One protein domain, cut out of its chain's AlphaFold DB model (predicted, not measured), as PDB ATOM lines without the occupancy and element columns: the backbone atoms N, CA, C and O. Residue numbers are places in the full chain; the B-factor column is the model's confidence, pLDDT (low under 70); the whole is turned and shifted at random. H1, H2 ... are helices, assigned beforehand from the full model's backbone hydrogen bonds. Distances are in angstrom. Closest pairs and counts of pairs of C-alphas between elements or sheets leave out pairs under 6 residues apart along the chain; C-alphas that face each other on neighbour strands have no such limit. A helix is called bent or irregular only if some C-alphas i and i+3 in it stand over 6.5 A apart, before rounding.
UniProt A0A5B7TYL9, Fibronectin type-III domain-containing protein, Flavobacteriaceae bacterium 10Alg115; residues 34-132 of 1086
ATOM      1  N   ALA A  34     226.266 252.025 159.104       91.81
ATOM      2  CA  ALA A  34     226.709 253.195 159.856       91.81
ATOM      3  C   ALA A  34     225.650 254.308 159.964       91.81
ATOM      4  O   ALA A  34     225.611 255.058 160.939       91.81
ATOM      5  N   GLU A  35     224.755 254.423 158.976       91.31
ATOM      6  CA  GLU A  35     223.643 255.374 159.033       91.31
ATOM      7  C   GLU A  35     222.681 255.053 160.187       91.31
ATOM      8  O   GLU A  35     222.209 255.963 160.878       91.31
ATOM      9  N   TYR A  36     222.357 253.773 160.379       91.75
ATOM     10  CA  TYR A  36     221.407 253.335 161.397       91.75
ATOM     11  C   TYR A  36     222.070 253.145 162.752       91.75
ATOM     12  O   TYR A  36     221.434 253.517 163.735       91.75
ATOM     13  N   ALA A  37     223.343 252.747 162.803       92.38
ATOM     14  CA  ALA A  37     224.143 252.802 164.026       92.38
ATOM     15  C   ALA A  37     224.183 254.228 164.602       92.38
ATOM     16  O   ALA A  37     223.748 254.463 165.733       92.38
ATOM     17  N   ALA A  38     224.519 255.232 163.781       94.19
ATOM     18  CA  ALA A  38     224.519 256.632 164.212       94.19
ATOM     19  C   ALA A  38     223.126 257.116 164.669       94.19
ATOM     20  O   ALA A  38     222.990 257.836 165.665       94.19
ATOM     21  N   LYS A  39     222.048 256.728 163.967       94.94
ATOM     22  CA  LYS A  39     220.672 257.054 164.390       94.94
ATOM     23  C   LYS A  39     220.315 256.378 165.713       94.94
ATOM     24  O   LYS A  39     219.769 257.052 166.586       94.94
ATOM     25  N   ALA A  40     220.623 255.096 165.872       94.19
ATOM     26  CA  ALA A  40     220.378 254.332 167.086       94.19
ATOM     27  C   ALA A  40     221.139 254.929 168.277       94.19
ATOM     28  O   ALA A  40     220.533 255.165 169.322       94.19
ATOM     29  N   LYS A  41     222.409 255.315 168.097       93.50
ATOM     30  CA  LYS A  41     223.207 256.018 169.113       93.50
ATOM     31  C   LYS A  41     222.549 257.322 169.567       93.50
ATOM     32  O   LYS A  41     222.380 257.555 170.766       93.50
ATOM     33  N   ARG A  42     222.087 258.158 168.624       93.75
ATOM     34  CA  ARG A  42     221.344 259.398 168.938       93.75
ATOM     35  C   ARG A  42     220.045 259.118 169.704       93.75
ATOM     36  O   ARG A  42     219.711 259.865 170.630       93.75
ATOM     37  N   LEU A  43     219.296 258.080 169.323       94.88
ATOM     38  CA  LEU A  43     218.083 257.667 170.037       94.88
ATOM     39  C   LEU A  43     218.422 257.212 171.459       94.88
ATOM     40  O   LEU A  43     217.798 257.688 172.402       94.88
ATOM     41  N   ASN A  44     219.463 256.396 171.628       91.44
ATOM     42  CA  ASN A  44     219.903 255.893 172.928       91.44
ATOM     43  C   ASN A  44     220.301 257.033 173.885       91.44
ATOM     44  O   ASN A  44     219.935 257.031 175.058       91.44
ATOM     45  N   ALA A  45     220.972 258.072 173.373       90.19
ATOM     46  CA  ALA A  45     221.306 259.261 174.159       90.19
ATOM     47  C   ALA A  45     220.071 260.118 174.519       90.19
ATOM     48  O   ALA A  45     219.959 260.651 175.627       90.19
ATOM     49  N   SER A  46     219.122 260.271 173.591       93.25
ATOM     50  CA  SER A  46     217.983 261.189 173.749       93.25
ATOM     51  C   SER A  46     216.764 260.577 174.443       93.25
ATOM     52  O   SER A  46     215.998 261.310 175.069       93.25
ATOM     53  N   LEU A  47     216.564 259.261 174.389       94.75
ATOM     54  CA  LEU A  47     215.384 258.595 174.944       94.75
ATOM     55  C   LEU A  47     215.262 258.735 176.474       94.75
ATOM     56  O   LEU A  47     214.184 259.125 176.936       94.75
ATOM     57  N   PRO A  48     216.337 258.587 177.277       94.12
ATOM     58  CA  PRO A  48     216.255 258.862 178.710       94.12
ATOM     59  C   PRO A  48     215.964 260.337 179.015       94.12
ATOM     60  O   PRO A  48     215.345 260.679 180.024       94.12
ATOM     61  N   THR A  49     216.371 261.243 178.124       94.06
ATOM     62  CA  THR A  49     216.009 262.663 178.199       94.06
ATOM     63  C   THR A  49     214.524 262.880 177.911       94.06
ATOM     64  O   THR A  49     213.861 263.583 178.672       94.06
ATOM     65  N   THR A  50     213.978 262.236 176.879       95.56
ATOM     66  CA  THR A  50     212.542 262.243 176.570       95.56
ATOM     67  C   THR A  50     211.711 261.734 177.751       95.56
ATOM     68  O   THR A  50     210.723 262.367 178.120       95.56
ATOM     69  N   GLU A  51     212.145 260.649 178.398       96.31
ATOM     70  CA  GLU A  51     211.503 260.097 179.594       96.31
ATOM     71  C   GLU A  51     211.491 261.098 180.761       96.31
ATOM     72  O   GLU A  51     210.428 261.389 181.315       96.31
ATOM     73  N   LYS A  52     212.647 261.699 181.089       95.94
ATOM     74  CA  LYS A  52     212.754 262.736 182.134       95.94
ATOM     75  C   LYS A  52     211.786 263.896 181.877       95.94
ATOM     76  O   LYS A  52     211.055 264.307 182.781       95.94
ATOM     77  N   TRP A  53     211.741 264.411 180.646       94.50
ATOM     78  CA  TRP A  53     210.843 265.510 180.283       94.50
ATOM     79  C   TRP A  53     209.365 265.124 180.380       94.50
ATOM     80  O   TRP A  53     208.576 265.903 180.918       94.50
ATOM     81  N   ALA A  54     208.988 263.923 179.936       94.12
ATOM     82  CA  ALA A  54     207.626 263.411 180.080       94.12
ATOM     83  C   ALA A  54     207.221 263.267 181.560       94.12
ATOM     84  O   ALA A  54     206.084 263.573 181.939       94.12
ATOM     85  N   THR A  55     208.160 262.876 182.425       94.19
ATOM     86  CA  THR A  55     207.951 262.797 183.876       94.19
ATOM     87  C   THR A  55     207.697 264.173 184.480       94.19
ATOM     88  O   THR A  55     206.729 264.355 185.212       94.19
ATOM     89  N   PHE A  56     208.505 265.174 184.138       93.38
ATOM     90  CA  PHE A  56     208.307 266.540 184.628       93.38
ATOM     91  C   PHE A  56     207.010 267.168 184.098       93.38
ATOM     92  O   PHE A  56     206.283 267.818 184.853       93.38
ATOM     93  N   ALA A  57     206.666 266.928 182.829       90.25
ATOM     94  CA  ALA A  57     205.407 267.393 182.255       90.25
ATOM     95  C   ALA A  57     204.195 266.773 182.974       90.25
ATOM     96  O   ALA A  57     203.297 267.510 183.385       90.25
ATOM     97  N   SER A  58     204.193 265.453 183.199       86.50
ATOM     98  CA  SER A  58     203.125 264.750 183.936       86.50
ATOM     99  C   SER A  58     203.109 265.048 185.442       86.50
ATOM    100  O   SER A  58     202.063 264.955 186.076       86.50
ATOM    101  N   ALA A  59     204.232 265.461 186.034       87.44
ATOM    102  CA  ALA A  59     204.258 265.975 187.403       87.44
ATOM    103  C   ALA A  59     203.636 267.381 187.505       87.44
ATOM    104  O   ALA A  59     202.967 267.696 188.489       87.44
ATOM    105  N   SER A  60     203.824 268.223 186.481       85.81
ATOM    106  CA  SER A  60     203.307 269.601 186.452       85.81
ATOM    107  C   SER A  60     201.828 269.722 186.053       85.81
ATOM    108  O   SER A  60     201.203 270.743 186.331       85.81
ATOM    109  N   ALA A  61     201.247 268.693 185.425       84.06
ATOM    110  CA  ALA A  61     199.870 268.694 184.931       84.06
ATOM    111  C   ALA A  61     199.165 267.354 185.222       84.06
ATOM    112  O   ALA A  61     199.798 266.313 185.080       84.06
ATOM    113  N   PRO A  62     197.861 267.340 185.563       77.62
ATOM    114  CA  PRO A  62     197.115 266.105 185.810       77.62
ATOM    115  C   PRO A  62     196.864 265.357 184.494       77.62
ATOM    116  O   PRO A  62     195.839 265.544 183.840       77.62
ATOM    117  N   LYS A  63     197.844 264.563 184.057       83.19
ATOM    118  CA  LYS A  63     197.756 263.743 182.849       83.19
ATOM    119  C   LYS A  63     198.556 262.453 182.997       83.19
ATOM    120  O   LYS A  63     199.560 262.418 183.708       83.19
ATOM    121  N   ALA A  64     198.124 261.414 182.286       80.50
ATOM    122  CA  ALA A  64     198.844 260.155 182.186       80.50
ATOM    123  C   ALA A  64     200.266 260.348 181.633       80.50
ATOM    124  O   ALA A  64     200.486 261.069 180.654       80.50
ATOM    125  N   PHE A  65     201.219 259.664 182.261       86.94
ATOM    126  CA  PHE A  65     202.565 259.488 181.730       86.94
ATOM    127  C   PHE A  65     202.500 258.562 180.498       86.94
ATOM    128  O   PHE A  65     201.832 257.526 180.580       86.94
ATOM    129  N   PRO A  66     203.149 258.901 179.364       88.56
ATOM    130  CA  PRO A  66     203.050 258.148 178.109       88.56
ATOM    131  C   PRO A  66     203.910 256.871 178.139       88.56
ATOM    132  O   PRO A  66     204.823 256.692 177.336       88.56
ATOM    133  N   TRP A  67     203.622 255.989 179.097       84.12
ATOM    134  CA  TRP A  67     204.404 254.786 179.382       84.12
ATOM    135  C   TRP A  67     204.522 253.865 178.165       84.12
ATOM    136  O   TRP A  67     205.622 253.417 177.860       84.12
ATOM    137  N   ILE A  68     203.421 253.622 177.441       81.56
ATOM    138  CA  ILE A  68     203.416 252.664 176.328       81.56
ATOM    139  C   ILE A  68     204.320 253.115 175.180       81.56
ATOM    140  O   ILE A  68     205.118 252.322 174.698       81.56
ATOM    141  N   ASP A  69     204.262 254.387 174.780       88.31
ATOM    142  CA  ASP A  69     205.112 254.898 173.701       88.31
ATOM    143  C   ASP A  69     206.595 254.888 174.125       88.31
ATOM    144  O   ASP A  69     207.460 254.513 173.338       88.31
ATOM    145  N   ILE A  70     206.909 255.228 175.383       91.44
ATOM    146  CA  ILE A  70     208.284 255.142 175.908       91.44
ATOM    147  C   ILE A  70     208.776 253.689 175.910       91.44
ATOM    148  O   ILE A  70     209.883 253.419 175.444       91.44
ATOM    149  N   TYR A  71     207.948 252.752 176.380       87.62
ATOM    150  CA  TYR A  71     208.252 251.323 176.374       87.62
ATOM    151  C   TYR A  71     208.529 250.818 174.956       87.62
ATOM    152  O   TYR A  71     209.550 250.176 174.735       87.62
ATOM    153  N   GLN A  72     207.659 251.139 173.990       86.25
ATOM    154  CA  GLN A  72     207.840 250.737 172.593       86.25
ATOM    155  C   GLN A  72     209.140 251.308 172.017       86.25
ATOM    156  O   GLN A  72     209.879 250.603 171.338       86.25
ATOM    157  N   SER A  73     209.467 252.561 172.348       92.31
ATOM    158  CA  SER A  73     210.710 253.189 171.905       92.31
ATOM    159  C   SER A  73     211.957 252.473 172.442       92.31
ATOM    160  O   SER A  73     212.863 252.174 171.659       92.31
ATOM    161  N   TYR A  74     211.985 252.140 173.740       92.62
ATOM    162  CA  TYR A  74     213.079 251.364 174.338       92.62
ATOM    163  C   TYR A  74     213.126 249.940 173.787       92.62
ATOM    164  O   TYR A  74     214.206 249.451 173.480       92.62
ATOM    165  N   HIS A  75     211.977 249.276 173.650       87.81
ATOM    166  CA  HIS A  75     211.912 247.896 173.185       87.81
ATOM    167  C   HIS A  75     212.447 247.756 171.761       87.81
ATOM    168  O   HIS A  75     213.332 246.935 171.543       87.81
ATOM    169  N   SER A  76     211.993 248.585 170.814       87.25
ATOM    170  CA  SER A  76     212.505 248.535 169.440       87.25
ATOM    171  C   SER A  76     214.016 248.789 169.396       87.25
ATOM    172  O   SER A  76     214.729 248.070 168.706       87.25
ATOM    173  N   LEU A  77     214.532 249.744 170.179       91.31
ATOM    174  CA  LEU A  77     215.972 250.023 170.215       91.31
ATOM    175  C   LEU A  77     216.787 248.887 170.857       91.31
ATOM    176  O   LEU A  77     217.878 248.583 170.390       91.31
ATOM    177  N   LEU A  78     216.258 248.234 171.895       90.19
ATOM    178  CA  LEU A  78     216.879 247.054 172.508       90.19
ATOM    179  C   LEU A  78     216.901 245.859 171.550       90.19
ATOM    180  O   LEU A  78     217.890 245.141 171.514       90.19
ATOM    181  N   MET A  79     215.834 245.661 170.772       85.00
ATOM    182  CA  MET A  79     215.781 244.618 169.743       85.00
ATOM    183  C   MET A  79     216.711 244.919 168.562       85.00
ATOM    184  O   MET A  79     217.157 243.989 167.903       85.00
ATOM    185  N   TRP A  80     216.980 246.198 168.282       87.81
ATOM    186  CA  TRP A  80     218.005 246.600 167.319       87.81
ATOM    187  C   TRP A  80     219.412 246.296 167.848       87.81
ATOM    188  O   TRP A  80     220.249 245.840 167.098       87.81
ATOM    189  N   GLY A  81     219.670 246.446 169.148       85.56
ATOM    190  CA  GLY A  81     220.958 246.063 169.749       85.56
ATOM    191  C   GLY A  81     221.186 244.552 169.902       85.56
ATOM    192  O   GLY A  81     221.997 244.146 170.732       85.56
ATOM    193  N   GLU A  82     220.429 243.712 169.192       82.25
ATOM    194  CA  GLU A  82     220.640 242.265 169.163       82.25
ATOM    195  C   GLU A  82     221.862 241.954 168.288       82.25
ATOM    196  O   GLU A  82     221.928 242.367 167.134       82.25
ATOM    197  N   HIS A  83     222.825 241.227 168.853       79.06
ATOM    198  CA  HIS A  83     224.182 241.094 168.318       79.06
ATOM    199  C   HIS A  83     224.332 240.347 166.982       79.06
ATOM    200  O   HIS A  83     225.444 240.280 166.485       79.06
ATOM    201  N   THR A  84     223.278 239.743 166.427       70.00
ATOM    202  CA  THR A  84     223.318 239.076 165.109       70.00
ATOM    203  C   THR A  84     222.589 239.874 164.031       70.00
ATOM    204  O   THR A  84     222.305 239.358 162.944       70.00
ATOM    205  N   ASN A  85     222.184 241.105 164.364       66.38
ATOM    206  CA  ASN A  85     221.339 241.968 163.549       66.38
ATOM    207  C   ASN A  85     220.021 241.305 163.105       66.38
ATOM    208  O   ASN A  85     219.362 241.747 162.163       66.38
ATOM    209  N   GLY A  86     219.599 240.252 163.817       57.09
ATOM    210  CA  GLY A  86     218.416 239.459 163.505       57.09
ATOM    211  C   GLY A  86     218.491 238.672 162.194       57.09
ATOM    212  O   GLY A  86     217.446 238.188 161.764       57.09
ATOM    213  N   ALA A  87     219.667 238.547 161.562       56.25
ATOM    214  CA  ALA A  87     219.817 237.896 160.261       56.25
ATOM    215  C   ALA A  87     220.259 236.423 160.374       56.25
ATOM    216  O   ALA A  87     221.214 235.979 159.736       56.25
ATOM    217  N   HIS A  88     219.585 235.656 161.235       52.44
ATOM    218  CA  HIS A  88     219.716 234.201 161.294       52.44
ATOM    219  C   HIS A  88     218.329 233.592 161.098       52.44
ATOM    220  O   HIS A  88     217.407 233.907 161.834       52.44
ATOM    221  N   SER A  89     218.215 232.713 160.100       46.34
ATOM    222  CA  SER A  89     217.054 231.932 159.637       46.34
ATOM    223  C   SER A  89     215.939 231.585 160.656       46.34
ATOM    224  O   SER A  89     215.749 230.412 160.992       46.34
ATOM    225  N   GLU A  90     215.151 232.554 161.126       41.62
ATOM    226  CA  GLU A  90     214.051 232.318 162.071       41.62
ATOM    227  C   GLU A  90     212.673 232.642 161.461       41.62
ATOM    228  O   GLU A  90     212.078 233.691 161.705       41.62
ATOM    229  N   GLY A  91     212.116 231.685 160.708       42.16
ATOM    230  CA  GLY A  91     210.687 231.623 160.365       42.16
ATOM    231  C   GLY A  91     210.399 230.877 159.053       42.16
ATOM    232  O   GLY A  91     211.181 230.993 158.112       42.16
ATOM    233  N   PRO A  92     209.299 230.105 158.932       40.62
ATOM    234  CA  PRO A  92     208.827 229.657 157.639       40.62
ATOM    235  C   PRO A  92     208.297 230.867 156.894       40.62
ATOM    236  O   PRO A  92     207.479 231.647 157.386       40.62
ATOM    237  N   VAL A  93     208.774 230.993 155.676       49.25
ATOM    238  CA  VAL A  93     208.325 232.024 154.774       49.25
ATOM    239  C   VAL A  93     207.382 231.399 153.769       49.25
ATOM    240  O   VAL A  93     207.568 230.260 153.340       49.25
ATOM    241  N   PHE A  94     206.363 232.157 153.380       43.34
ATOM    242  CA  PHE A  94     205.670 231.897 152.131       43.34
ATOM    243  C   PHE A  94     206.657 232.154 150.978       43.34
ATOM    244  O   PHE A  94     206.724 233.264 150.455       43.34
ATOM    245  N   SER A  95     207.493 231.161 150.653       44.81
ATOM    246  CA  SER A  95     208.318 231.197 149.444       44.81
ATOM    247  C   SER A  95     207.372 231.143 148.245       44.81
ATOM    248  O   SER A  95     206.594 230.186 148.149       44.81
ATOM    249  N   PRO A  96     207.387 232.135 147.340       39.88
ATOM    250  CA  PRO A  96     206.725 231.977 146.058       39.88
ATOM    251  C   PRO A  96     207.274 230.736 145.318       39.88
ATOM    252  O   PRO A  96     208.431 230.360 145.523       39.88
ATOM    253  N   PRO A  97     206.465 230.089 144.454       39.28
ATOM    254  CA  PRO A  97     206.846 228.867 143.726       39.28
ATOM    255  C   PRO A  97     208.118 228.986 142.866       39.28
ATOM    256  O   PRO A  97     208.699 227.984 142.470       39.28
ATOM    257  N   SER A  98     208.549 230.210 142.563       42.06
ATOM    258  CA  SER A  98     209.788 230.557 141.857       42.06
ATOM    259  C   SER A  98     211.071 230.236 142.645       42.06
ATOM    260  O   SER A  98     212.149 230.202 142.053       42.06
ATOM    261  N   LEU A  99     210.977 230.007 143.962       45.03
ATOM    262  CA  LEU A  99     212.111 229.859 144.886       45.03
ATOM    263  C   LEU A  99     212.253 228.439 145.470       45.03
ATOM    264  O   LEU A  99     212.775 228.286 146.574       45.03
ATOM    265  N   ASP A 100     211.850 227.398 144.733       42.56
ATOM    266  CA  ASP A 100     211.991 225.971 145.112       42.56
ATOM    267  C   ASP A 100     213.458 225.502 145.332       42.56
ATOM    268  O   ASP A 100     213.710 224.346 145.677       42.56
ATOM    269  N   ASP A 101     214.441 226.397 145.191       43.03
ATOM    270  CA  ASP A 101     215.831 226.183 145.597       43.03
ATOM    271  C   ASP A 101     216.067 226.653 147.049       43.03
ATOM    272  O   ASP A 101     216.123 227.851 147.352       43.03
ATOM    273  N   GLN A 102     216.290 225.700 147.963       39.50
ATOM    274  CA  GLN A 102     216.665 225.959 149.364       39.50
ATOM    275  C   GLN A 102     217.903 226.865 149.511       39.50
ATOM    276  O   GLN A 102     218.038 227.571 150.511       39.50
ATOM    277  N   THR A 103     218.791 226.897 148.515       41.06
ATOM    278  CA  THR A 103     219.990 227.748 148.495       41.06
ATOM    279  C   THR A 103     219.665 229.211 148.160       41.06
ATOM    280  O   THR A 103     220.394 230.115 148.585       41.06
ATOM    281  N   ALA A 104     218.568 229.454 147.433       38.91
ATOM    282  CA  ALA A 104     218.033 230.776 147.104       38.91
ATOM    283  C   ALA A 104     217.141 231.340 148.225       38.91
ATOM    284  O   ALA A 104     217.140 232.549 148.454       38.91
ATOM    285  N   ALA A 105     216.460 230.482 148.994       43.47
ATOM    286  CA  ALA A 105     215.652 230.897 150.144       43.47
ATOM    287  C   ALA A 105     216.472 231.697 151.178       43.47
ATOM    288  O   ALA A 105     216.057 232.780 151.574       43.47
ATOM    289  N   ASN A 106     217.685 231.256 151.534       50.69
ATOM    290  CA  ASN A 106     218.550 231.993 152.475       50.69
ATOM    291  C   ASN A 106     219.006 233.373 151.950       50.69
ATOM    292  O   ASN A 106     219.315 234.262 152.737       50.69
ATOM    293  N   ILE A 107     219.053 233.566 150.627       52.06
ATOM    294  CA  ILE A 107     219.458 234.829 149.988       52.06
ATOM    295  C   ILE A 107     218.337 235.864 150.048       52.06
ATOM    296  O   ILE A 107     218.576 237.041 150.313       52.06
ATOM    297  N   THR A 108     217.116 235.404 149.780       51.94
ATOM    298  CA  THR A 108     215.900 236.215 149.724       51.94
ATOM    299  C   THR A 108     215.626 236.939 151.043       51.94
ATOM    300  O   THR A 108     215.138 238.070 151.040       51.94
ATOM    301  N   TYR A 109     216.005 236.334 152.172       60.72
ATOM    302  CA  TYR A 109     215.772 236.921 153.494       60.72
ATOM    303  C   TYR A 109     216.844 237.886 153.940       60.72
ATOM    304  O   TYR A 109     216.530 238.809 154.675       60.72
ATOM    305  N   TYR A 110     218.069 237.760 153.448       69.50
ATOM    306  CA  TYR A 110     219.165 238.570 153.950       69.50
ATOM    307  C   TYR A 110     218.936 240.087 153.746       69.50
ATOM    308  O   TYR A 110     218.983 240.842 154.712       69.50
ATOM    309  N   GLU A 111     218.610 240.568 152.536       71.88
ATOM    310  CA  GLU A 111     218.355 242.011 152.315       71.88
ATOM    311  C   GLU A 111     217.091 242.495 153.055       71.88
ATOM    312  O   GLU A 111     217.006 243.652 153.477       71.88
ATOM    313  N   LEU A 112     216.119 241.600 153.244       72.88
ATOM    314  CA  LEU A 112     214.875 241.886 153.944       72.88
ATOM    315  C   LEU A 112     215.074 241.996 155.460       72.88
ATOM    316  O   LEU A 112     214.604 242.960 156.056       72.88
ATOM    317  N   GLU A 113     215.758 241.037 156.081       74.50
ATOM    318  CA  GLU A 113     216.068 241.013 157.513       74.50
ATOM    319  C   GLU A 113     216.874 242.254 157.901       74.50
ATOM    320  O   GLU A 113     216.555 242.906 158.893       74.50
ATOM    321  N   GLN A 114     217.820 242.674 157.053       78.19
ATOM    322  CA  GLN A 114     218.560 243.924 157.235       78.19
ATOM    323  C   GLN A 114     217.657 245.167 157.214       78.19
ATOM    324  O   GLN A 114     217.884 246.116 157.965       78.19
ATOM    325  N   GLU A 115     216.634 245.218 156.357       79.25
ATOM    326  CA  GLU A 115     215.663 246.322 156.391       79.25
ATOM    327  C   GLU A 115     214.706 246.214 157.585       79.25
ATOM    328  O   GLU A 115     214.468 247.218 158.253       79.25
ATOM    329  N   MET A 116     214.252 245.011 157.945       77.94
ATOM    330  CA  MET A 116     213.456 244.777 159.157       77.94
ATOM    331  C   MET A 116     214.192 245.230 160.420       77.94
ATOM    332  O   MET A 116     213.581 245.774 161.341       77.94
ATOM    333  N   HIS A 117     215.501 245.003 160.465       81.88
ATOM    334  CA  HIS A 117     216.366 245.449 161.539       81.88
ATOM    335  C   HIS A 117     216.455 246.984 161.578       81.88
ATOM    336  O   HIS A 117     216.191 247.595 162.614       81.88
ATOM    337  N   ARG A 118     216.692 247.644 160.433       85.56
ATOM    338  CA  ARG A 118     216.650 249.118 160.323       85.56
ATOM    339  C   ARG A 118     215.333 249.727 160.783       85.56
ATOM    340  O   ARG A 118     215.317 250.814 161.371       85.56
ATOM    341  N   ASP A 119     214.219 249.067 160.497       83.75
ATOM    342  CA  ASP A 119     212.905 249.552 160.885       83.75
ATOM    343  C   ASP A 119     212.708 249.621 162.394       83.75
ATOM    344  O   ASP A 119     211.988 250.505 162.848       83.75
ATOM    345  N   LEU A 120     213.416 248.818 163.191       86.19
ATOM    346  CA  LEU A 120     213.396 248.940 164.651       86.19
ATOM    347  C   LEU A 120     213.881 250.327 165.114       86.19
ATOM    348  O   LEU A 120     213.293 250.937 166.010       86.19
ATOM    349  N   VAL A 121     214.889 250.898 164.449       92.50
ATOM    350  CA  VAL A 121     215.350 252.275 164.711       92.50
ATOM    351  C   VAL A 121     214.292 253.293 164.270       92.50
ATOM    352  O   VAL A 121     214.035 254.273 164.977       92.50
ATOM    353  N   ARG A 122     213.641 253.077 163.115       90.44
ATOM    354  CA  ARG A 122     212.572 253.963 162.607       90.44
ATOM    355  C   ARG A 122     211.349 253.949 163.531       90.44
ATOM    356  O   ARG A 122     210.785 255.006 163.816       90.44
ATOM    357  N   GLU A 123     210.967 252.776 164.024       86.50
ATOM    358  CA  GLU A 123     209.898 252.566 165.002       86.50
ATOM    359  C   GLU A 123     210.238 253.228 166.337       86.50
ATOM    360  O   GLU A 123     209.432 254.010 166.852       86.50
ATOM    361  N   SER A 124     211.446 252.995 166.864       92.94
ATOM    362  CA  SER A 124     211.898 253.619 168.110       92.94
ATOM    363  C   SER A 124     211.790 255.142 168.036       92.94
ATOM    364  O   SER A 124     211.202 255.774 168.925       92.94
ATOM    365  N   LYS A 125     212.251 255.725 166.920       95.06
ATOM    366  CA  LYS A 125     212.124 257.156 166.641       95.06
ATOM    367  C   LYS A 125     210.667 257.615 166.577       95.06
ATOM    368  O   LYS A 125     210.330 258.635 167.174       95.06
ATOM    369  N   LEU A 126     209.800 256.886 165.871       91.75
ATOM    370  CA  LEU A 126     208.380 257.228 165.745       91.75
ATOM    371  C   LEU A 126     207.713 257.367 167.120       91.75
ATOM    372  O   LEU A 126     206.974 258.327 167.355       91.75
ATOM    373  N   PHE A 127     207.958 256.420 168.026       92.06
ATOM    374  CA  PHE A 127     207.394 256.468 169.372       92.06
ATOM    375  C   PHE A 127     208.018 257.570 170.228       92.06
ATOM    376  O   PHE A 127     207.290 258.300 170.903       92.06
ATOM    377  N   GLN A 128     209.335 257.768 170.144       95.50
ATOM    378  CA  GLN A 128     209.996 258.873 170.834       95.50
ATOM    379  C   GLN A 128     209.426 260.233 170.395       95.50
ATOM    380  O   GLN A 128     209.104 261.066 171.242       95.50
ATOM    381  N   ASP A 129     209.234 260.448 169.089       95.75
ATOM    382  CA  ASP A 129     208.693 261.692 168.532       95.75
ATOM    383  C   ASP A 129     207.250 261.950 169.012       95.75
ATOM    384  O   ASP A 129     206.883 263.095 169.301       95.75
ATOM    385  N   LYS A 130     206.426 260.898 169.173       94.06
ATOM    386  CA  LYS A 130     205.090 261.016 169.794       94.06
ATOM    387  C   LYS A 130     205.186 261.527 171.231       94.06
ATOM    388  O   LYS A 130     204.451 262.451 171.597       94.06
ATOM    389  N   VAL A 131     206.097 260.965 172.029       95.19
ATOM    390  CA  VAL A 131     206.308 261.363 173.429       95.19
ATOM    391  C   VAL A 131     206.817 262.799 173.511       95.19
ATOM    392  O   VAL A 131     206.282 263.581 174.300       95.19
ATOM    393  N   ILE A 132     207.794 263.174 172.677       94.56
ATOM    394  CA  ILE A 132     208.324 264.544 172.595       94.56
ATOM    395  C   ILE A 132     207.186 265.514 172.278       94.56
ATOM    396  O   ILE A 132     206.940 266.437 173.052       94.56
TER     397      ILE A 132
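AT A GLANCE: This is residues 34 to 132 of the 1086 residues of the protein "Fibronectin type-III domain-containing protein" of Flavobacteriaceae bacterium 10Alg115 (UniProt A0A5B7TYL9). What shape do these atoms make? They make a long, loose rod: the long helix H3 runs along much of it, H2 packs closely on the later part of H3 as a helical hairpin, and the bent helix H1 adds a thinner cover over that same part. At one end of the rod lie the last turns of H1 and the link to H2; at the other lie the first turns of H3, beyond the reach of H1 and H2, with the long loop of residues 81 to 101 leading to them. What is it built of? The printed part has 99 residues with three named helices, in the order H1, H2, H3, and no named strand, and its class is all helix. How large is it? It is loose, with a radius of gyration of the C-alphas of 17.9 A, and its C-alphas span 61 by 26 by 17 A.

IN THESE COORDINATES: Where does the first helix run? H1 covers residues 34 to 60; by its hydrogen bonds it was assigned as one helix, but it is bent, with C-alphas 45 and 48 6.8 A apart. Its arm H1a, residues 34 to 45, begins at C-alpha 34 at (226.709, 253.195, 159.856) and is 16.4 A long, and its arm H1b, residues 48 to 60, is 18.5 A long from first to last C-alpha. Where are the other two? H2, residues 67 to 80, runs 19.9 A from C-alpha 67 at (204.404, 254.786, 179.382). H3, residues 102 to 132, is the longest helix, 45.8 A from first to last C-alpha, and ends at C-alpha 132 at (208.324, 264.544, 172.595). Is H3 even along its length? It has a kink of 25 degrees near residue 109 and is irregular, but only just: C-alphas 108 and 111 are 6.8 A apart.

HOW THE PARTS SIT: What named arrangement is there? H1a, H2 and H3 form an up-and-down bundle, helices side by side with each running against the one before it in the chain. How does H1 stand to the others? H1a touches H3, which meets it with residues 118 to 125 alone; the closest C-alphas, those of Ala 40 and Val 121, are 5.9 A apart, at a shallow tilt of 34.5 degrees, only just short of steep, the same way. H1a and H2 only just touch, with 3 pairs of C-alphas within 8 A, the closest being those of Ala 40 and Leu 77 at 6.9 A. H1b touches H3 with residues 50 to 54 alone, the closest C-alphas being those of Thr 50 and Ile 132 at 6.2 A, and is close to H2 but not clearly touching, with C-alphas of Glu 51 and Ile 70 7.0 A apart. How do H2 and H3 meet? They form a helical hairpin and touch with 29 pairs of C-alphas within 8 A, closest at Ser 73 and Ser 124, 4.0 A. They run opposite ways at a shallow tilt of 34 degrees, only just short of steep, and H3 touches H2 with residues 117 to 131 alone. What do the backbones show? In H1a, H1b and H2 every O i to N i+4 pair is within hydrogen-bond range; in H3 19 of 27 are.

THE WHOLE: How far does it reach? The two C-alphas farthest apart, those of Ser 60 and Asp 101, are 60.9 A apart. Is it unbroken, and how long are its links? The printed part has no cut; the link from H1 to H2 is short, 6 residues, and the link from H2 to H3 is long, 21 residues. Where is confidence low? The mean pLDDT of the printed part is 77.8, and residues 85 to 110 are under 70.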